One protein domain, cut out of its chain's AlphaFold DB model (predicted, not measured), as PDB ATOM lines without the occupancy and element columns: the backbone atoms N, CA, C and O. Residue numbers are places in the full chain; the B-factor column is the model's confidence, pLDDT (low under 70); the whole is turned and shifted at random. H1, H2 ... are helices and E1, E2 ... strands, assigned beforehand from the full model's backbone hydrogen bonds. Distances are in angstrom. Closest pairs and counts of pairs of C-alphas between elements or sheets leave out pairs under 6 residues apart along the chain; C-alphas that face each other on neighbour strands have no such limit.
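Overview. This is residues 98 to 247 of the 253 residues of an uncharacterized protein of Pseudomonas aeruginosa (UniProt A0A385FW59). What shape do these atoms make? Two sheets, E1 to E4 and E5 to E8, stand partly face to face as a sandwich with crossed strands; next to their overlap, H3 packs on the first sheet and H2 on the second, side by side. H4 crosses both helices, and short H1 only grazes the first sheet. What is it built of? The printed part has 150 residues with four named helices and eight named strands, in the order H1, E1 to E4, H2, E5 to E8, H3, H4, a mixed class. Both sheets are antiparallel, strands in chain order; the whole is compact, radius of gyration of the C-alphas 14.7 A, spanning 44 by 37 by 31 A.

Arrangement. What comes first? H1, residues 98 to 101, only grazes the sheet of E1, residues 107 to 111, E2, residues 115 to 123, E3, residues 129 to 140, and E4, residues 150 to 153. This is a meander, each strand the antiparallel neighbour of the one before. Within hydrogen-bond range are N 108 and O 119, N 118 and O 134, and N 133 and O 152, each 2.8 A. What follows? E5, residues 172 to 178, E6, residues 184 to 191, E7, residues 194 to 201, and E8, residues 207 to 211, form another meander, with N 173 and O 188 at 2.9 A, N 187 and O 198 at 2.9 A, and N 197 and O 209 at 3.0 A. The sheets' strands stand at 87 degrees; the closest C-alphas of E2 and E8, Ala 115 and Lys 207, are 5.4 A apart. Where are the helices? H2, residues 158 to 166, lies over E5 and E6 at a height over the sheet of 8.8 A, and H3, residues 213 to 230, over E1, E2 and E3 at 9.2 A; they touch at a shallow tilt of 30 degrees, opposite ways, closest at C-alphas 166 and 220, 6.0 A. H4, residues 236 to 247, touches H2 about perpendicular, at 90 degrees, closest at C-alphas 160 and 243, 5.5 A. Every O i to N i+4 pair is within range in H2 and H3, 7 of 8 in H4, and H1 is too short for one.

Along the chain. Where are the anchors? C-alpha 98 is at (119.033, 107.043, 148.972) and C-alpha 247 at (142.507, 121.209, 138.181). Which elements are long? E3 spans 33.8 A, H3 25.8 A and E2 24.8 A.

Size, cuts and confidence. How large is it? The C-alphas farthest apart, Gly 140 and Trp 233, are 45.7 A apart. Is it whole? The printed part has no cut and no long link; pLDDT is under 70 at residues 98 to 102, 104 to 105 and 247.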
ATOM      1  N   GLU A  98     118.316 108.322 149.095       51.72
ATOM      2  CA  GLU A  98     119.033 107.043 148.972       51.72
ATOM      3  C   GLU A  98     118.355 106.080 147.985       51.72
ATOM      4  O   GLU A  98     119.012 105.546 147.089       51.72
ATOM      5  N   ASN A  99     117.032 105.897 148.083       55.41
ATOM      6  CA  ASN A  99     116.277 105.063 147.135       55.41
ATOM      7  C   ASN A  99     116.303 105.638 145.709       55.41
ATOM      8  O   ASN A  99     116.267 104.901 144.724       55.41
ATOM      9  N   ASN A 100     116.394 106.960 145.595       65.75
ATOM     10  CA  ASN A 100     116.464 107.676 144.332       65.75
ATOM     11  C   ASN A 100     117.836 107.517 143.654       65.75
ATOM     12  O   ASN A 100     117.872 107.335 142.442       65.75
ATOM     13  N   LEU A 101     118.954 107.480 144.396       61.81
ATOM     14  CA  LEU A 101     120.296 107.223 143.831       61.81
ATOM     15  C   LEU A 101     120.416 105.858 143.134       61.81
ATOM     16  O   LEU A 101     121.207 105.712 142.203       61.81
ATOM     17  N   LEU A 102     119.649 104.865 143.590       63.28
ATOM     18  CA  LEU A 102     119.639 103.508 143.034       63.28
ATOM     19  C   LEU A 102     118.724 103.366 141.805       63.28
ATOM     20  O   LEU A 102     118.745 102.331 141.141       63.28
ATOM     21  N   SER A 103     117.941 104.397 141.482       71.38
ATOM     22  CA  SER A 103     117.079 104.435 140.302       71.38
ATOM     23  C   SER A 103     117.868 104.793 139.042       71.38
ATOM     24  O   SER A 103     118.709 105.693 139.043       71.38
ATOM     25  N   ASP A 104     117.527 104.174 137.909       65.38
ATOM     26  CA  ASP A 104     118.049 104.593 136.600       65.38
ATOM     27  C   ASP A 104     117.613 106.008 136.193       65.38
ATOM     28  O   ASP A 104     118.218 106.600 135.300       65.38
ATOM     29  N   ARG A 105     116.619 106.574 136.888       69.75
ATOM     30  CA  ARG A 105     116.131 107.951 136.729       69.75
ATOM     31  C   ARG A 105     116.347 108.793 137.986       69.75
ATOM     32  O   ARG A 105     115.503 109.623 138.325       69.75
ATOM     33  N   ALA A 106     117.452 108.551 138.694       88.12
ATOM     34  CA  ALA A 106     117.845 109.323 139.868       88.12
ATOM     35  C   ALA A 106     117.750 110.834 139.595       88.12
ATOM     36  O   ALA A 106     118.369 111.322 138.646       88.12
ATOM     37  N   LYS A 107     116.987 111.577 140.405       92.19
ATOM     38  CA  LYS A 107     116.814 113.028 140.217       92.19
ATOM     39  C   LYS A 107     116.817 113.831 141.511       92.19
ATOM     40  O   LYS A 107     116.028 113.552 142.403       92.19
ATOM     41  N   PHE A 108     117.623 114.883 141.593       93.19
ATOM     42  CA  PHE A 108     117.735 115.727 142.786       93.19
ATOM     43  C   PHE A 108     117.273 117.142 142.504       93.19
ATOM     44  O   PHE A 108     117.714 117.768 141.540       93.19
ATOM     45  N   HIS A 109     116.390 117.644 143.362       92.25
ATOM     46  CA  HIS A 109     115.894 119.007 143.279       92.25
ATOM     47  C   HIS A 109     116.658 119.910 144.240       92.25
ATOM     48  O   HIS A 109     116.895 119.541 145.384       92.25
ATOM     49  N   VAL A 110     116.981 121.115 143.781       93.19
ATOM     50  CA  VAL A 110     117.575 122.179 144.594       93.19
ATOM     51  C   VAL A 110     116.658 123.389 144.512       93.19
ATOM     52  O   VAL A 110     116.372 123.893 143.422       93.19
ATOM     53  N   TYR A 111     116.174 123.857 145.658       90.75
ATOM     54  CA  TYR A 111     115.150 124.897 145.725       90.75
ATOM     55  C   TYR A 111     115.735 126.230 146.188       90.75
ATOM     56  O   TYR A 111     116.338 126.329 147.251       90.75
ATOM     57  N   GLY A 112     115.505 127.283 145.406       87.62
ATOM     58  CA  GLY A 112     115.803 128.664 145.768       87.62
ATOM     59  C   GLY A 112     114.538 129.517 145.840       87.62
ATOM     60  O   GLY A 112     113.449 129.099 145.447       87.62
ATOM     61  N   GLY A 113     114.672 130.759 146.311       83.75
ATOM     62  CA  GLY A 113     113.521 131.663 146.437       83.75
ATOM     63  C   GLY A 113     112.886 132.048 145.094       83.75
ATOM     64  O   GLY A 113     111.667 132.119 144.985       83.75
ATOM     65  N   LYS A 114     113.704 132.278 144.056       89.94
ATOM     66  CA  LYS A 114     113.243 132.751 142.734       89.94
ATOM     67  C   LYS A 114     113.228 131.673 141.649       89.94
ATOM     68  O   LYS A 114     112.637 131.888 140.594       89.94
ATOM     69  N   ALA A 115     113.873 130.539 141.889       95.38
ATOM     70  CA  ALA A 115     113.989 129.449 140.931       95.38
ATOM     71  C   ALA A 115     114.240 128.118 141.646       95.38
ATOM     72  O   ALA A 115     114.646 128.108 142.808       95.38
ATOM     73  N   ALA A 116     114.032 127.015 140.938       94.38
ATOM     74  CA  ALA A 116     114.426 125.674 141.349       94.38
ATOM     75  C   ALA A 116     115.203 124.993 140.222       94.38
ATOM     76  O   ALA A 116     114.966 125.270 139.043       94.38
ATOM     77  N   LEU A 117     116.115 124.103 140.600       97.81
ATOM     78  CA  LEU A 117     116.874 123.248 139.696       97.81
ATOM     79  C   LEU A 117     116.501 121.787 139.938       97.81
ATOM     80  O   LEU A 117     116.204 121.409 141.068       97.81
ATOM     81  N   CYS A 118     116.544 120.968 138.895       97.44
ATOM     82  CA  CYS A 118     116.480 119.516 138.989       97.44
ATOM     83  C   CYS A 118     117.622 118.918 138.166       97.44
ATOM     84  O   CYS A 118     117.729 119.180 136.970       97.44
ATOM     85  N   PHE A 119     118.465 118.119 138.815       97.75
ATOM     86  CA  PHE A 119     119.518 117.328 138.185       97.75
ATOM     87  C   PHE A 119     119.002 115.904 138.026       97.75
ATOM     88  O   PHE A 119     118.740 115.249 139.028       97.75
ATOM     89  N   GLU A 120     118.842 115.427 136.798       95.81
ATOM     90  CA  GLU A 120     118.283 114.108 136.483       95.81
ATOM     91  C   GLU A 120     119.328 113.265 135.743       95.81
ATOM     92  O   GLU A 120     119.939 113.733 134.781       95.81
ATOM     93  N   ALA A 121     119.529 112.020 136.183       95.31
ATOM     94  CA  ALA A 121     120.209 110.986 135.409       95.31
ATOM     95  C   ALA A 121     119.544 110.859 134.035       95.31
ATOM     96  O   ALA A 121     118.351 110.584 133.943       95.31
ATOM     97  N   ASP A 122     120.317 111.026 132.972       94.50
ATOM     98  CA  ASP A 122     119.803 111.022 131.607       94.50
ATOM     99  C   ASP A 122     120.708 110.175 130.705       94.50
ATOM    100  O   ASP A 122     121.798 109.749 131.090       94.50
ATOM    101  N   VAL A 123     120.258 109.906 129.487       92.38
ATOM    102  CA  VAL A 123     121.018 109.178 128.476       92.38
ATOM    103  C   VAL A 123     120.872 109.918 127.152       92.38
ATOM    104  O   VAL A 123     119.782 110.301 126.728       92.38
ATOM    105  N   THR A 124     121.989 110.151 126.472       90.75
ATOM    106  CA  THR A 124     121.962 110.727 125.122       90.75
ATOM    107  C   THR A 124     121.250 109.784 124.146       90.75
ATOM    108  O   THR A 124     121.153 108.579 124.376       90.75
ATOM    109  N   ARG A 125     120.842 110.285 122.972       88.12
ATOM    110  CA  ARG A 125     120.265 109.436 121.906       88.12
ATOM    111  C   ARG A 125     121.165 108.259 121.500       88.12
ATOM    112  O   ARG A 125     120.662 107.252 121.025       88.12
ATOM    113  N   GLY A 126     122.480 108.399 121.676       88.25
ATOM    114  CA  GLY A 126     123.467 107.354 121.397       88.25
ATOM    115  C   GLY A 126     123.704 106.378 122.553       88.25
ATOM    116  O   GLY A 126     124.690 105.652 122.515       88.25
ATOM    117  N   GLY A 127     122.880 106.391 123.605       89.38
ATOM    118  CA  GLY A 127     123.028 105.479 124.742       89.38
ATOM    119  C   GLY A 127     124.124 105.875 125.736       89.38
ATOM    120  O   GLY A 127     124.414 105.116 126.654       89.38
ATOM    121  N   VAL A 128     124.749 107.048 125.579       91.19
ATOM    122  CA  VAL A 128     125.797 107.515 126.503       91.19
ATOM    123  C   VAL A 128     125.147 108.118 127.753       91.19
ATOM    124  O   VAL A 128     124.383 109.077 127.591       91.19
ATOM    125  N   PRO A 129     125.446 107.609 128.964       94.12
ATOM    126  CA  PRO A 129     124.947 108.175 130.216       94.12
ATOM    127  C   PRO A 129     125.359 109.646 130.383       94.12
ATOM    128  O   PRO A 129     126.460 110.039 129.993       94.12
ATOM    129  N   THR A 130     124.467 110.476 130.919       95.69
ATOM    130  CA  THR A 130     124.672 111.911 131.140       95.69
ATOM    131  C   THR A 130     123.746 112.452 132.239       95.69
ATOM    132  O   THR A 130     123.108 111.693 132.968       95.69
ATOM    133  N   ILE A 131     123.705 113.773 132.407       97.38
ATOM    134  CA  ILE A 131     122.815 114.475 133.329       97.38
ATOM    135  C   ILE A 131     122.067 115.565 132.577       97.38
ATOM    136  O   ILE A 131     122.658 116.329 131.809       97.38
ATOM    137  N   ALA A 132     120.768 115.659 132.830       97.69
ATOM    138  CA  ALA A 132     119.974 116.817 132.470       97.69
ATOM    139  C   ALA A 132     119.823 117.765 133.659       97.69
ATOM    140  O   ALA A 132     119.539 117.349 134.779       97.69
ATOM    141  N   LEU A 133     119.989 119.054 133.383       98.44
ATOM    142  CA  LEU A 133     119.726 120.160 134.283       98.44
ATOM    143  C   LEU A 133     118.470 120.889 133.815       98.44
ATOM    144  O   LEU A 133     118.471 121.579 132.794       98.44
ATOM    145  N   ASP A 134     117.408 120.739 134.589       98.31
ATOM    146  CA  ASP A 134     116.167 121.478 134.437       98.31
ATOM    147  C   ASP A 134     116.158 122.675 135.385       98.31
ATOM    148  O   ASP A 134     116.490 122.542 136.559       98.31
ATOM    149  N   ALA A 135     115.726 123.837 134.903       97.75
ATOM    150  CA  ALA A 135     115.575 125.038 135.714       97.75
ATOM    151  C   ALA A 135     114.191 125.661 135.528       97.75
ATOM    152  O   ALA A 135     113.805 126.022 134.413       97.75
ATOM    153  N   ALA A 136     113.469 125.857 136.628       96.06
ATOM    154  CA  ALA A 136     112.133 126.445 136.651       96.06
ATOM    155  C   ALA A 136     112.111 127.756 137.445       96.06
ATOM    156  O   ALA A 136     112.739 127.872 138.497       96.06
ATOM    157  N   SER A 137     111.369 128.750 136.951       95.25
ATOM    158  CA  SER A 137     111.118 129.993 137.689       95.25
ATOM    159  C   SER A 137     110.081 129.764 138.789       95.25
ATOM    160  O   SER A 137     109.151 128.974 138.611       95.25
ATOM    161  N   SER A 138     110.219 130.469 139.910       91.00
ATOM    162  CA  SER A 138     109.214 130.463 140.977       91.00
ATOM    163  C   SER A 138     107.905 131.102 140.503       91.00
ATOM    164  O   SER A 138     107.923 132.132 139.826       91.00
ATOM    165  N   THR A 139     106.777 130.496 140.863       89.88
ATOM    166  CA  THR A 139     105.423 131.057 140.693       89.88
ATOM    167  C   THR A 139     104.802 131.489 142.018       89.88
ATOM    168  O   THR A 139     103.720 132.066 142.031       89.88
ATOM    169  N   GLY A 140     105.483 131.227 143.134       79.88
ATOM    170  CA  GLY A 140     105.018 131.513 144.484       79.88
ATOM    171  C   GLY A 140     105.876 130.803 145.535       79.88
ATOM    172  O   GLY A 140     106.830 130.097 145.189       79.88
ATOM    173  N   PRO A 141     105.569 130.966 146.832       81.38
ATOM    174  CA  PRO A 141     106.289 130.278 147.897       81.38
ATOM    175  C   PRO A 141     106.311 128.764 147.660       81.38
ATOM    176  O   PRO A 141     105.264 128.126 147.607       81.38
ATOM    177  N   ARG A 142     107.515 128.194 147.505       78.44
ATOM    178  CA  ARG A 142     107.745 126.754 147.272       78.44
ATOM    179  C   ARG A 142     107.032 126.179 146.031       78.44
ATOM    180  O   ARG A 142     106.844 124.971 145.949       78.44
ATOM    181  N   SER A 143     106.672 127.022 145.061       80.75
ATOM    182  CA  SER A 143     106.001 126.625 143.820       80.75
ATOM    183  C   SER A 143     106.797 127.096 142.605       80.75
ATOM    184  O   SER A 143     107.267 128.234 142.569       80.75
ATOM    185  N   TYR A 144     106.943 126.232 141.597       87.56
ATOM    186  CA  TYR A 144     107.824 126.467 140.451       87.56
ATOM    187  C   TYR A 144     107.180 126.003 139.143       87.56
ATOM    188  O   TYR A 144     106.549 124.948 139.086       87.56
ATOM    189  N   ASN A 145     107.360 126.780 138.072       91.31
ATOM    190  CA  ASN A 145     106.793 126.478 136.758       91.31
ATOM    191  C   ASN A 145     107.656 125.470 135.983       91.31
ATOM    192  O   ASN A 145     108.429 125.843 135.099       91.31
ATOM    193  N   TRP A 146     107.516 124.182 136.301       91.00
ATOM    194  CA  TRP A 146     108.199 123.106 135.573       91.00
ATOM    195  C   TRP A 146     107.687 122.917 134.140       91.00
ATOM    196  O   TRP A 146     108.431 122.426 133.292       91.00
ATOM    197  N   GLY A 147     106.457 123.354 133.840       91.75
ATOM    198  CA  GLY A 147     105.886 123.310 132.489       91.75
ATOM    199  C   GLY A 147     106.563 124.267 131.501       91.75
ATOM    200  O   GLY A 147     106.457 124.075 130.295       91.75
ATOM    201  N   GLN A 148     107.284 125.279 131.997       90.62
ATOM    202  CA  GLN A 148     108.078 126.232 131.207       90.62
ATOM    203  C   GLN A 148     109.545 126.249 131.669       90.62
ATOM    204  O   GLN A 148     110.176 127.302 131.792       90.62
ATOM    205  N   LYS A 149     110.086 125.068 131.982       95.56
ATOM    206  CA  LYS A 149     111.478 124.910 132.412       95.56
ATOM    207  C   LYS A 149     112.470 125.082 131.259       95.56
ATOM    208  O   LYS A 149     112.220 124.674 130.126       95.56
ATOM    209  N   THR A 150     113.650 125.596 131.585       97.38
ATOM    210  CA  THR A 150     114.828 125.521 130.715       97.38
ATOM    211  C   THR A 150     115.518 124.181 130.972       97.38
ATOM    212  O   THR A 150     115.997 123.967 132.082       97.38
ATOM    213  N   ARG A 151     115.581 123.289 129.974       97.06
ATOM    214  CA  ARG A 151     116.321 122.014 130.052       97.06
ATOM    215  C   ARG A 151     117.647 122.093 129.302       97.06
ATOM    216  O   ARG A 151     117.673 122.507 128.142       97.06
ATOM    217  N   ILE A 152     118.720 121.645 129.947       98.12
ATOM    218  CA  ILE A 152     120.059 121.479 129.372       98.12
ATOM    219  C   ILE A 152     120.509 120.040 129.614       98.12
ATOM    220  O   ILE A 152     120.641 119.628 130.757       98.12
ATOM    221  N   GLN A 153     120.768 119.276 128.552       97.06
ATOM    222  CA  GLN A 153     121.472 117.997 128.672       97.06
ATOM    223  C   GLN A 153     122.976 118.270 128.596       97.06
ATOM    224  O   GLN A 153     123.442 118.848 127.609       97.06
ATOM    225  N   MET A 154     123.712 117.889 129.638       96.94
ATOM    226  CA  MET A 154     125.154 118.099 129.703       96.94
ATOM    227  C   MET A 154     125.881 117.192 128.711       96.94
ATOM    228  O   MET A 154     125.447 116.074 128.406       96.94
ATOM    229  N   THR A 155     127.010 117.663 128.197       93.81
ATOM    230  CA  THR A 155     127.884 116.850 127.351       93.81
ATOM    231  C   THR A 155     128.802 115.975 128.197       93.81
ATOM    232  O   THR A 155     129.098 116.263 129.356       93.81
ATOM    233  N   ARG A 156     129.344 114.910 127.594       91.06
ATOM    234  CA  ARG A 156     130.325 114.034 128.258       91.06
ATOM    235  C   ARG A 156     131.547 114.799 128.786       91.06
ATOM    236  O   ARG A 156     132.114 114.404 129.798       91.06
ATOM    237  N   ALA A 157     131.964 115.861 128.094       91.12
ATOM    238  CA  ALA A 157     133.117 116.672 128.481       91.12
ATOM    239  C   ALA A 157     132.816 117.609 129.664       91.12
ATOM    240  O   ALA A 157     133.719 117.941 130.428       91.12
ATOM    241  N   GLU A 158     131.556 118.004 129.843       95.75
ATOM    242  CA  GLU A 158     131.122 118.876 130.939       95.75
ATOM    243  C   GLU A 158     131.036 118.145 132.276       95.75
ATOM    244  O   GLU A 158     131.425 118.710 133.296       95.75
ATOM    245  N   LEU A 159     130.574 116.887 132.280       95.50
ATOM    246  CA  LEU A 159     130.374 116.100 133.504       95.50
ATOM    247  C   LEU A 159     131.578 116.123 134.467       95.50
ATOM    248  O   LEU A 159     131.376 116.473 135.633       95.50
ATOM    249  N   PRO A 160     132.823 115.806 134.044       94.25
ATOM    250  CA  PRO A 160     133.964 115.835 134.958       94.25
ATOM    251  C   PRO A 160     134.303 117.251 135.441       94.25
ATOM    252  O   PRO A 160     134.745 117.413 136.574       94.25
ATOM    253  N   VAL A 161     134.071 118.288 134.632       95.88
ATOM    254  CA  VAL A 161     134.351 119.679 135.022       95.88
ATOM    255  C   VAL A 161     133.345 120.169 136.063       95.88
ATOM    256  O   VAL A 161     133.733 120.797 137.047       95.88
ATOM    257  N   VAL A 162     132.063 119.846 135.886       97.06
ATOM    258  CA  VAL A 162     131.017 120.152 136.871       97.06
ATOM    259  C   VAL A 162     131.261 119.388 138.171       97.06
ATOM    260  O   VAL A 162     131.234 119.981 139.251       97.06
ATOM    261  N   ALA A 163     131.585 118.094 138.079       96.56
ATOM    262  CA  ALA A 163     131.946 117.284 139.238       96.56
ATOM    263  C   ALA A 163     133.160 117.865 139.988       96.56
ATOM    264  O   ALA A 163     133.180 117.859 141.218       96.56
ATOM    265  N   ALA A 164     134.141 118.430 139.276       95.94
ATOM    266  CA  ALA A 164     135.283 119.102 139.890       95.94
ATOM    267  C   ALA A 164     134.870 120.356 140.679       95.94
ATOM    268  O   ALA A 164     135.390 120.577 141.774       95.94
ATOM    269  N   VAL A 165     133.918 121.156 140.182       96.12
ATOM    270  CA  VAL A 165     133.377 122.300 140.941       96.12
ATOM    271  C   VAL A 165     132.668 121.817 142.201       96.12
ATOM    272  O   VAL A 165     132.944 122.296 143.300       96.12
ATOM    273  N   LEU A 166     131.805 120.811 142.076       95.81
ATOM    274  CA  LEU A 166     131.065 120.242 143.200       95.81
ATOM    275  C   LEU A 166     131.996 119.677 144.292       95.81
ATOM    276  O   LEU A 166     131.858 120.035 145.464       95.81
ATOM    277  N   LEU A 167     133.025 118.915 143.902       93.75
ATOM    278  CA  LEU A 167     134.040 118.339 144.799       93.75
ATOM    279  C   LEU A 167     134.995 119.366 145.430       93.75
ATOM    280  O   LEU A 167     135.821 118.983 146.259       93.75
ATOM    281  N   GLY A 168     134.923 120.641 145.040       92.38
ATOM    282  CA  GLY A 168     135.836 121.676 145.537       92.38
ATOM    283  C   GLY A 168     137.211 121.670 144.883       92.38
ATOM    284  O   GLY A 168     138.102 122.378 145.333       92.38
ATOM    285  N   ALA A 169     137.378 120.899 143.812       92.06
ATOM    286  CA  ALA A 169     138.584 120.915 143.006       92.06
ATOM    287  C   ALA A 169     138.629 122.184 142.135       92.06
ATOM    288  O   ALA A 169     139.665 122.809 141.970       92.06
ATOM    289  N   ARG A 170     137.494 122.644 141.612       93.19
ATOM    290  CA  ARG A 170     137.438 123.826 140.743       93.19
ATOM    291  C   ARG A 170     136.587 124.934 141.357       93.19
ATOM    292  O   ARG A 170     135.549 124.664 141.951       93.19
ATOM    293  N   GLN A 171     137.008 126.187 141.185       94.75
ATOM    294  CA  GLN A 171     136.279 127.336 141.731       94.75
ATOM    295  C   GLN A 171     134.967 127.601 140.980       94.75
ATOM    296  O   GLN A 171     133.940 127.863 141.603       94.75
ATOM    297  N   SER A 172     134.986 127.514 139.648       96.75
ATOM    298  CA  SER A 172     133.804 127.746 138.819       96.75
ATOM    299  C   SER A 172     133.889 127.089 137.442       96.75
ATOM    300  O   SER A 172     134.975 126.782 136.949       96.75
ATOM    301  N   CYS A 173     132.746 126.890 136.795       96.56
ATOM    302  CA  CYS A 173     132.638 126.510 135.390       96.56
ATOM    303  C   CYS A 173     131.478 127.247 134.719       96.56
ATOM    304  O   CYS A 173     130.496 127.595 135.374       96.56
ATOM    305  N   GLU A 174     131.572 127.438 133.409       97.81
ATOM    306  CA  GLU A 174     130.509 128.006 132.587       97.81
ATOM    307  C   GLU A 174     130.482 127.296 131.240       97.81
ATOM    308  O   GLU A 174     131.528 127.056 130.633       97.81
ATOM    309  N   PHE A 175     129.276 126.955 130.800       97.75
ATOM    310  CA  PHE A 175     129.014 126.297 129.534       97.75
ATOM    311  C   PHE A 175     127.853 126.993 128.838       97.75
ATOM    312  O   PHE A 175     126.837 127.326 129.450       97.75
ATOM    313  N   SER A 176     128.009 127.218 127.542       96.44
ATOM    314  CA  SER A 176     127.037 127.900 126.694       96.44
ATOM    315  C   SER A 176     126.770 127.075 125.439       96.44
ATOM    316  O   SER A 176     127.370 126.024 125.228       96.44
ATOM    317  N   SER A 177     125.907 127.583 124.561       94.44
ATOM    318  CA  SER A 177     125.649 126.979 123.250       94.44
ATOM    319  C   SER A 177     124.897 125.640 123.296       94.44
ATOM    320  O   SER A 177     125.022 124.831 122.376       94.44
ATOM    321  N   HIS A 178     124.070 125.425 124.322       94.75
ATOM    322  CA  HIS A 178     123.127 124.306 124.402       94.75
ATOM    323  C   HIS A 178     121.780 124.640 123.749       94.75
ATOM    324  O   HIS A 178     121.419 125.804 123.568       94.75
ATOM    325  N   GLY A 179     120.998 123.598 123.455       90.31
ATOM    326  CA  GLY A 179     119.711 123.713 122.767       90.31
ATOM    327  C   GLY A 179     119.855 123.721 121.244       90.31
ATOM    328  O   GLY A 179     120.950 123.870 120.706       90.31
ATOM    329  N   ALA A 180     118.736 123.537 120.539       88.25
ATOM    330  CA  ALA A 180     118.720 123.485 119.074       88.25
ATOM    331  C   ALA A 180     119.194 124.802 118.429       88.25
ATOM    332  O   ALA A 180     119.817 124.796 117.371       88.25
ATOM    333  N   ASP A 181     118.931 125.920 119.098       93.06
ATOM    334  CA  ASP A 181     119.279 127.282 118.703       93.06
ATOM    335  C   ASP A 181     120.578 127.796 119.351       93.06
ATOM    336  O   ASP A 181     120.985 128.926 119.088       93.06
ATOM    337  N   LYS A 182     121.251 126.972 120.170       94.56
ATOM    338  CA  LYS A 182     122.493 127.311 120.890       94.56
ATOM    339  C   LYS A 182     122.365 128.538 121.802       94.56
ATOM    340  O   LYS A 182     123.332 129.274 121.996       94.56
ATOM    341  N   THR A 183     121.187 128.773 122.370       96.62
ATOM    342  CA  THR A 183     120.928 129.950 123.214       96.62
ATOM    343  C   THR A 183     120.933 129.666 124.712       96.62
ATOM    344  O   THR A 183     120.769 130.597 125.506       96.62
ATOM    345  N   LYS A 184     121.107 128.402 125.112       97.81
ATOM    346  CA  LYS A 184     121.037 127.966 126.510       97.81
ATOM    347  C   LYS A 184     122.430 127.728 127.077       97.81
ATOM    348  O   LYS A 184     123.350 127.332 126.359       97.81
ATOM    349  N   GLY A 185     122.575 127.930 128.376       98.06
ATOM    350  CA  GLY A 185     123.808 127.653 129.096       98.06
ATOM    351  C   GLY A 185     123.617 127.667 130.603       98.06
ATOM    352  O   GLY A 185     122.537 127.969 131.118       98.06
ATOM    353  N   PHE A 186     124.673 127.295 131.310       98.69
ATOM    354  CA  PHE A 186     124.697 127.283 132.760       98.69
ATOM    355  C   PHE A 186     126.092 127.596 133.294       98.69
ATOM    356  O   PHE A 186     127.102 127.406 132.618       98.69
ATOM    357  N   SER A 187     126.148 128.059 134.536       98.50
ATOM    358  CA  SER A 187     127.394 128.224 135.271       98.50
ATOM    359  C   SER A 187     127.250 127.776 136.716       98.50
ATOM    360  O   SER A 187     126.152 127.760 137.279       98.50
ATOM    361  N   MET A 188     128.368 127.370 137.309       98.25
ATOM    362  CA  MET A 188     128.472 126.978 138.710       98.25
ATOM    363  C   MET A 188     129.691 127.644 139.320       98.25
ATOM    364  O   MET A 188     130.755 127.654 138.710       98.25
ATOM    365  N   GLU A 189     129.545 128.181 140.522       97.62
ATOM    366  CA  GLU A 189     130.618 128.863 141.239       97.62
ATOM    367  C   GLU A 189     130.539 128.538 142.727       97.62
ATOM    368  O   GLU A 189     129.473 128.624 143.336       97.62
ATOM    369  N   ARG A 190     131.666 128.186 143.341       95.25
ATOM    370  CA  ARG A 190     131.729 127.995 144.792       95.25
ATOM    371  C   ARG A 190     131.773 129.347 145.497       95.25
ATOM    372  O   ARG A 190     132.690 130.132 145.283       95.25
ATOM    373  N   GLN A 191     130.820 129.606 146.382       92.19
ATOM    374  CA  GLN A 191     130.726 130.838 147.162       92.19
ATOM    375  C   GLN A 191     130.661 130.485 148.651       92.19
ATOM    376  O   GLN A 191     129.600 130.170 149.193       92.19
ATOM    377  N   GLY A 192     131.824 130.493 149.309       87.38
ATOM    378  CA  GLY A 192     131.951 130.068 150.703       87.38
ATOM    379  C   GLY A 192     131.509 128.613 150.889       87.38
ATOM    380  O   GLY A 192     132.131 127.696 150.357       87.38
ATOM    381  N   THR A 193     130.424 128.407 151.635       84.50
ATOM    382  CA  THR A 193     129.863 127.079 151.938       84.50
ATOM    383  C   THR A 193     128.871 126.566 150.893       84.50
ATOM    384  O   THR A 193     128.367 125.455 151.041       84.50
ATOM    385  N   LYS A 194     128.579 127.349 149.848       91.62
ATOM    386  CA  LYS A 194     127.542 127.045 148.853       91.62
ATOM    387  C   LYS A 194     128.125 126.914 147.456       91.62
ATOM    388  O   LYS A 194     129.189 127.458 147.159       91.62
ATOM    389  N   VAL A 195     127.394 126.244 146.572       96.69
ATOM    390  CA  VAL A 195     127.656 126.277 145.128       96.69
ATOM    391  C   VAL A 195     126.523 127.040 144.459       96.69
ATOM    392  O   VAL A 195     125.377 126.606 144.464       96.69
ATOM    393  N   PHE A 196     126.820 128.214 143.922       97.50
ATOM    394  CA  PHE A 196     125.843 129.033 143.228       97.50
ATOM    395  C   PHE A 196     125.722 128.569 141.778       97.50
ATOM    396  O   PHE A 196     126.686 128.654 141.016       97.50
ATOM    397  N   THR A 197     124.542 128.090 141.392       98.31
ATOM    398  CA  THR A 197     124.276 127.587 140.041       98.31
ATOM    399  C   THR A 197     123.317 128.517 139.312       98.31
ATOM    400  O   THR A 197     122.261 128.874 139.836       98.31
ATOM    401  N   LYS A 198     123.673 128.909 138.088       98.50
ATOM    402  CA  LYS A 198     122.859 129.745 137.201       98.50
ATOM    403  C   LYS A 198     122.534 128.972 135.932       98.50
ATOM    404  O   LYS A 198     123.418 128.350 135.359       98.50
ATOM    405  N   VAL A 199     121.300 129.082 135.462       98.56
ATOM    406  CA  VAL A 199     120.861 128.615 134.144       98.56
ATOM    407  C   VAL A 199     120.289 129.801 133.384       98.56
ATOM    408  O   VAL A 199     119.490 130.573 133.923       98.56
ATOM    409  N   PHE A 200     120.710 129.959 132.138       97.50
ATOM    410  CA  PHE A 200     120.336 131.074 131.282       97.50
ATOM    411  C   PHE A 200     119.918 130.586 129.895       97.50
ATOM    412  O   PHE A 200     120.402 129.578 129.385       97.50
ATOM    413  N   GLU A 201     118.974 131.310 129.303       96.38
ATOM    414  CA  GLU A 201     118.383 131.036 127.996       96.38
ATOM    415  C   GLU A 201     117.974 132.374 127.380       96.38
ATOM    416  O   GLU A 201     117.418 133.236 128.069       96.38
ATOM    417  N   LYS A 202     118.269 132.580 126.093       94.75
ATOM    418  CA  LYS A 202     117.932 133.832 125.406       94.75
ATOM    419  C   LYS A 202     116.424 134.084 125.470       94.75
ATOM    420  O   LYS A 202     115.629 133.227 125.112       94.75
ATOM    421  N   GLY A 203     116.039 135.290 125.885       91.31
ATOM    422  CA  GLY A 203     114.628 135.676 126.007       91.31
ATOM    423  C   GLY A 203     113.938 135.168 127.277       91.31
ATOM    424  O   GLY A 203     112.778 135.504 127.498       91.31
ATOM    425  N   ALA A 204     114.640 134.427 128.138       90.62
ATOM    426  CA  ALA A 204     114.156 134.017 129.450       90.62
ATOM    427  C   ALA A 204     114.971 134.675 130.575       90.62
ATOM    428  O   ALA A 204     116.133 135.045 130.410       90.62
ATOM    429  N   GLY A 205     114.362 134.801 131.755       90.75
ATOM    430  CA  GLY A 205     115.078 135.236 132.955       90.75
ATOM    431  C   GLY A 205     116.115 134.202 133.407       90.75
ATOM    432  O   GLY A 205     115.873 132.991 133.319       90.75
ATOM    433  N   VAL A 206     117.249 134.687 133.928       96.50
ATOM    434  CA  VAL A 206     118.276 133.846 134.561       96.50
ATOM    435  C   VAL A 206     117.696 133.191 135.811       96.50
ATOM    436  O   VAL A 206     117.143 133.861 136.686       96.50
ATOM    437  N   LYS A 207     117.855 131.874 135.907       97.94
ATOM    438  CA  LYS A 207     117.387 131.051 137.024       97.94
ATOM    439  C   LYS A 207     118.594 130.698 137.872       97.94
ATOM    440  O   LYS A 207     119.473 129.973 137.419       97.94
ATOM    441  N   ALA A 208     118.666 131.269 139.067       94.94
ATOM    442  CA  ALA A 208     119.831 131.164 139.929       94.94
ATOM    443  C   ALA A 208     119.450 130.583 141.290       94.94
ATOM    444  O   ALA A 208     118.508 131.067 141.924       94.94
ATOM    445  N   VAL A 209     120.178 129.557 141.727       95.94
ATOM    446  CA  VAL A 209     119.902 128.824 142.965       95.94
ATOM    447  C   VAL A 209     121.209 128.583 143.729       95.94
ATOM    448  O   VAL A 209     122.153 128.039 143.152       95.94
ATOM    449  N   PRO A 210     121.295 128.986 145.013       91.62
ATOM    450  CA  PRO A 210     122.377 128.562 145.889       91.62
ATOM    451  C   PRO A 210     122.133 127.117 146.341       91.62
ATOM    452  O   PRO A 210     121.103 126.822 146.936       91.62
ATOM    453  N   MET A 211     123.079 126.231 146.059       94.31
ATOM    454  CA  MET A 211     123.067 124.837 146.495       94.31
ATOM    455  C   MET A 211     123.806 124.714 147.828       94.31
ATOM    456  O   MET A 211     124.982 125.087 147.917       94.31
ATOM    457  N   GLU A 212     123.115 124.227 148.859       88.00
ATOM    458  CA  GLU A 212     123.702 123.991 150.183       88.00
ATOM    459  C   GLU A 212     124.533 122.698 150.194       88.00
ATOM    460  O   GLU A 212     124.477 121.889 149.267       88.00
ATOM    461  N   ALA A 213     125.311 122.479 151.258       85.12
ATOM    462  CA  ALA A 213     126.219 121.333 151.355       85.12
ATOM    463  C   ALA A 213     125.517 119.965 151.215       85.12
ATOM    464  O   ALA A 213     126.069 119.067 150.579       85.12
ATOM    465  N   ALA A 214     124.308 119.818 151.769       85.19
ATOM    466  CA  ALA A 214     123.524 118.584 151.669       85.19
ATOM    467  C   ALA A 214     123.088 118.307 150.220       85.19
ATOM    468  O   ALA A 214     123.339 117.226 149.691       85.19
ATOM    469  N   ASP A 215     122.535 119.315 149.538       87.94
ATOM    470  CA  ASP A 215     122.157 119.211 148.126       87.94
ATOM    471  C   ASP A 215     123.384 118.914 147.252       87.94
ATOM    472  O   ASP A 215     123.359 118.038 146.386       87.94
ATOM    473  N   ALA A 216     124.494 119.610 147.519       91.38
ATOM    474  CA  ALA A 216     125.744 119.420 146.802       91.38
ATOM    475  C   ALA A 216     126.255 117.984 146.929       91.38
ATOM    476  O   ALA A 216     126.767 117.450 145.948       91.38
ATOM    477  N   PHE A 217     126.090 117.327 148.078       90.50
ATOM    478  CA  PHE A 217     126.471 115.925 148.254       90.50
ATOM    479  C   PHE A 217     125.686 114.980 147.331       90.50
ATOM    480  O   PHE A 217     126.296 114.186 146.606       90.50
ATOM    481  N   PHE A 218     124.355 115.079 147.307       91.25
ATOM    482  CA  PHE A 218     123.521 114.212 146.468       91.25
ATOM    483  C   PHE A 218     123.711 114.493 144.978       91.25
ATOM    484  O   PHE A 218     123.870 113.562 144.184       91.25
ATOM    485  N   VAL A 219     123.809 115.770 144.599       95.81
ATOM    486  CA  VAL A 219     124.129 116.152 143.220       95.81
ATOM    487  C   VAL A 219     125.514 115.617 142.839       95.81
ATOM    488  O   VAL A 219     125.641 114.958 141.814       95.81
ATOM    489  N   THR A 220     126.546 115.780 143.672       95.38
ATOM    490  CA  THR A 220     127.886 115.207 143.405       95.38
ATOM    491  C   THR A 220     127.827 113.696 143.209       95.38
ATOM    492  O   THR A 220     128.435 113.168 142.276       95.38
ATOM    493  N   SER A 221     127.076 112.999 144.062       93.31
ATOM    494  CA  SER A 221     126.891 111.550 143.977       93.31
ATOM    495  C   SER A 221     126.292 111.143 142.628       93.31
ATOM    496  O   SER A 221     126.814 110.234 141.983       93.31
ATOM    497  N   LEU A 222     125.279 111.869 142.142       94.94
ATOM    498  CA  LEU A 222     124.685 111.651 140.821       94.94
ATOM    499  C   LEU A 222     125.718 111.788 139.689       94.94
ATOM    500  O   LEU A 222     125.789 110.929 138.809       94.94
ATOM    501  N   PHE A 223     126.555 112.829 139.728       95.62
ATOM    502  CA  PHE A 223     127.624 113.027 138.738       95.62
ATOM    503  C   PHE A 223     128.635 111.882 138.750       95.62
ATOM    504  O   PHE A 223     128.983 111.359 137.690       95.62
ATOM    505  N   LEU A 224     129.078 111.449 139.931       93.88
ATOM    506  CA  LEU A 224     130.013 110.329 140.055       93.88
ATOM    507  C   LEU A 224     129.403 109.015 139.554       93.88
ATOM    508  O   LEU A 224     130.093 108.247 138.882       93.88
ATOM    509  N   LEU A 225     128.116 108.767 139.814       92.31
ATOM    510  CA  LEU A 225     127.407 107.597 139.287       92.31
ATOM    511  C   LEU A 225     127.377 107.601 137.756       92.31
ATOM    512  O   LEU A 225     127.721 106.594 137.138       92.31
ATOM    513  N   GLN A 226     127.030 108.729 137.134       93.06
ATOM    514  CA  GLN A 226     126.983 108.847 135.673       93.06
ATOM    515  C   GLN A 226     128.372 108.708 135.036       93.06
ATOM    516  O   GLN A 226     128.533 107.965 134.068       93.06
ATOM    517  N   ILE A 227     129.406 109.316 135.626       93.31
ATOM    518  CA  ILE A 227     130.800 109.145 135.182       93.31
ATOM    519  C   ILE A 227     131.225 107.671 135.260       93.31
ATOM    520  O   ILE A 227     131.829 107.152 134.320       93.31
ATOM    521  N   ARG A 228     130.866 106.956 136.330       92.81
ATOM    522  CA  ARG A 228     131.171 105.522 136.462       92.81
ATOM    523  C   ARG A 228     130.378 104.644 135.498       92.81
ATOM    524  O   ARG A 228     130.924 103.655 135.023       92.81
ATOM    525  N   LYS A 229     129.138 105.004 135.153       91.62
ATOM    526  CA  LYS A 229     128.386 104.321 134.084       91.62
ATOM    527  C   LYS A 229     129.100 104.456 132.728       91.62
ATOM    528  O   LYS A 229     129.106 103.506 131.953       91.62
ATOM    529  N   ILE A 230     129.747 105.595 132.457       90.56
ATOM    530  CA  ILE A 230     130.562 105.815 131.243       90.56
ATOM    531  C   ILE A 230     131.894 105.048 131.302       90.56
ATOM    532  O   ILE A 230     132.424 104.652 130.265       90.56
ATOM    533  N   SER A 231     132.460 104.843 132.492       90.06
ATOM    534  CA  SER A 231     133.741 104.150 132.697       90.06
ATOM    535  C   SER A 231     133.626 103.035 133.748       90.06
ATOM    536  O   SER A 231     134.148 103.191 134.853       90.06
ATOM    537  N   PRO A 232     132.977 101.891 133.436       88.75
ATOM    538  CA  PRO A 232     132.694 100.843 134.427       88.75
ATOM    539  C   PRO A 232     133.939 100.185 135.035       88.75
ATOM    540  O   PRO A 232     133.879  99.647 136.137       88.75
ATOM    541  N   TRP A 233     135.068 100.236 134.323       87.25
ATOM    542  CA  TRP A 233     136.372  99.749 134.785       87.25
ATOM    543  C   TRP A 233     137.041 100.670 135.816       87.25
ATOM    544  O   TRP A 233     138.077 100.311 136.368       87.25
ATOM    545  N   LEU A 234     136.487 101.861 136.051       89.94
ATOM    546  CA  LEU A 234     137.025 102.848 136.974       89.94
ATOM    547  C   LEU A 234     136.314 102.735 138.328       89.94
ATOM    548  O   LEU A 234     135.095 102.925 138.449       89.94
ATOM    549  N   ASP A 235     137.079 102.420 139.370       89.38
ATOM    550  CA  ASP A 235     136.563 102.423 140.733       89.38
ATOM    551  C   ASP A 235     136.254 103.857 141.205       89.38
ATOM    552  O   ASP A 235     136.684 104.851 140.613       89.38
ATOM    553  N   ALA A 236     135.469 103.977 142.276       86.12
ATOM    554  CA  ALA A 236     135.012 105.277 142.760       86.12
ATOM    555  C   ALA A 236     136.162 106.181 143.235       86.12
ATOM    556  O   ALA A 236     136.131 107.388 142.983       86.12
ATOM    557  N   SER A 237     137.184 105.619 143.882       90.50
ATOM    558  CA  SER A 237     138.330 106.381 144.379       90.50
ATOM    559  C   SER A 237     139.162 106.928 143.220       90.50
ATOM    560  O   SER A 237     139.496 108.115 143.219       90.50
ATOM    561  N   SER A 238     139.413 106.112 142.195       91.81
ATOM    562  CA  SER A 238     140.105 106.540 140.974       91.81
ATOM    563  C   SER A 238     139.296 107.560 140.169       91.81
ATOM    564  O   SER A 238     139.864 108.521 139.653       91.81
ATOM    565  N   ALA A 239     137.965 107.421 140.107       91.19
ATOM    566  CA  ALA A 239     137.093 108.409 139.470       91.19
ATOM    567  C   ALA A 239     137.181 109.777 140.156       91.19
ATOM    568  O   ALA A 239     137.385 110.791 139.489       91.19
ATOM    569  N   ILE A 240     137.105 109.810 141.488       92.75
ATOM    570  CA  ILE A 240     137.266 111.046 142.266       92.75
ATOM    571  C   ILE A 240     138.666 111.640 142.060       92.75
ATOM    572  O   ILE A 240     138.791 112.855 141.900       92.75
ATOM    573  N   ALA A 241     139.712 110.809 142.037       92.81
ATOM    574  CA  ALA A 241     141.084 111.259 141.807       92.81
ATOM    575  C   ALA A 241     141.259 111.907 140.421       92.81
ATOM    576  O   ALA A 241     141.814 113.002 140.334       92.81
ATOM    577  N   LEU A 242     140.722 111.294 139.360       91.38
ATOM    578  CA  LEU A 242     140.767 111.846 137.999       91.38
ATOM    579  C   LEU A 242     139.955 113.137 137.859       91.38
ATOM    580  O   LEU A 242     140.400 114.086 137.214       91.38
ATOM    581  N   VAL A 243     138.777 113.209 138.484       92.19
ATOM    582  CA  VAL A 243     137.987 114.446 138.500       92.19
ATOM    583  C   VAL A 243     138.765 115.558 139.205       92.19
ATOM    584  O   VAL A 243     138.863 116.664 138.674       92.19
ATOM    585  N   ARG A 244     139.390 115.273 140.353       90.31
ATOM    586  CA  ARG A 244     140.241 116.243 141.061       90.31
ATOM    587  C   ARG A 244     141.462 116.659 140.240       90.31
ATOM    588  O   ARG A 244     141.813 117.833 140.257       90.31
ATOM    589  N   SER A 245     142.071 115.765 139.460       86.06
ATOM    590  CA  SER A 245     143.241 116.120 138.641       86.06
ATOM    591  C   SER A 245     142.926 117.063 137.477       86.06
ATOM    592  O   SER A 245     143.844 117.691 136.951       86.06
ATOM    593  N   THR A 246     141.651 117.234 137.091       74.12
ATOM    594  CA  THR A 246     141.255 118.220 136.062       74.12
ATOM    595  C   THR A 246     141.645 119.662 136.419       74.12
ATOM    596  O   THR A 246     141.753 120.498 135.523       74.12
ATOM    597  N   MET A 247     141.948 119.940 137.695       65.69
ATOM    598  CA  MET A 247     142.507 121.209 138.181       65.69
ATOM    599  C   MET A 247     143.819 121.610 137.507       65.69
ATOM    600  O   MET A 247     144.046 122.790 137.249       65.69
TER     601      MET A 247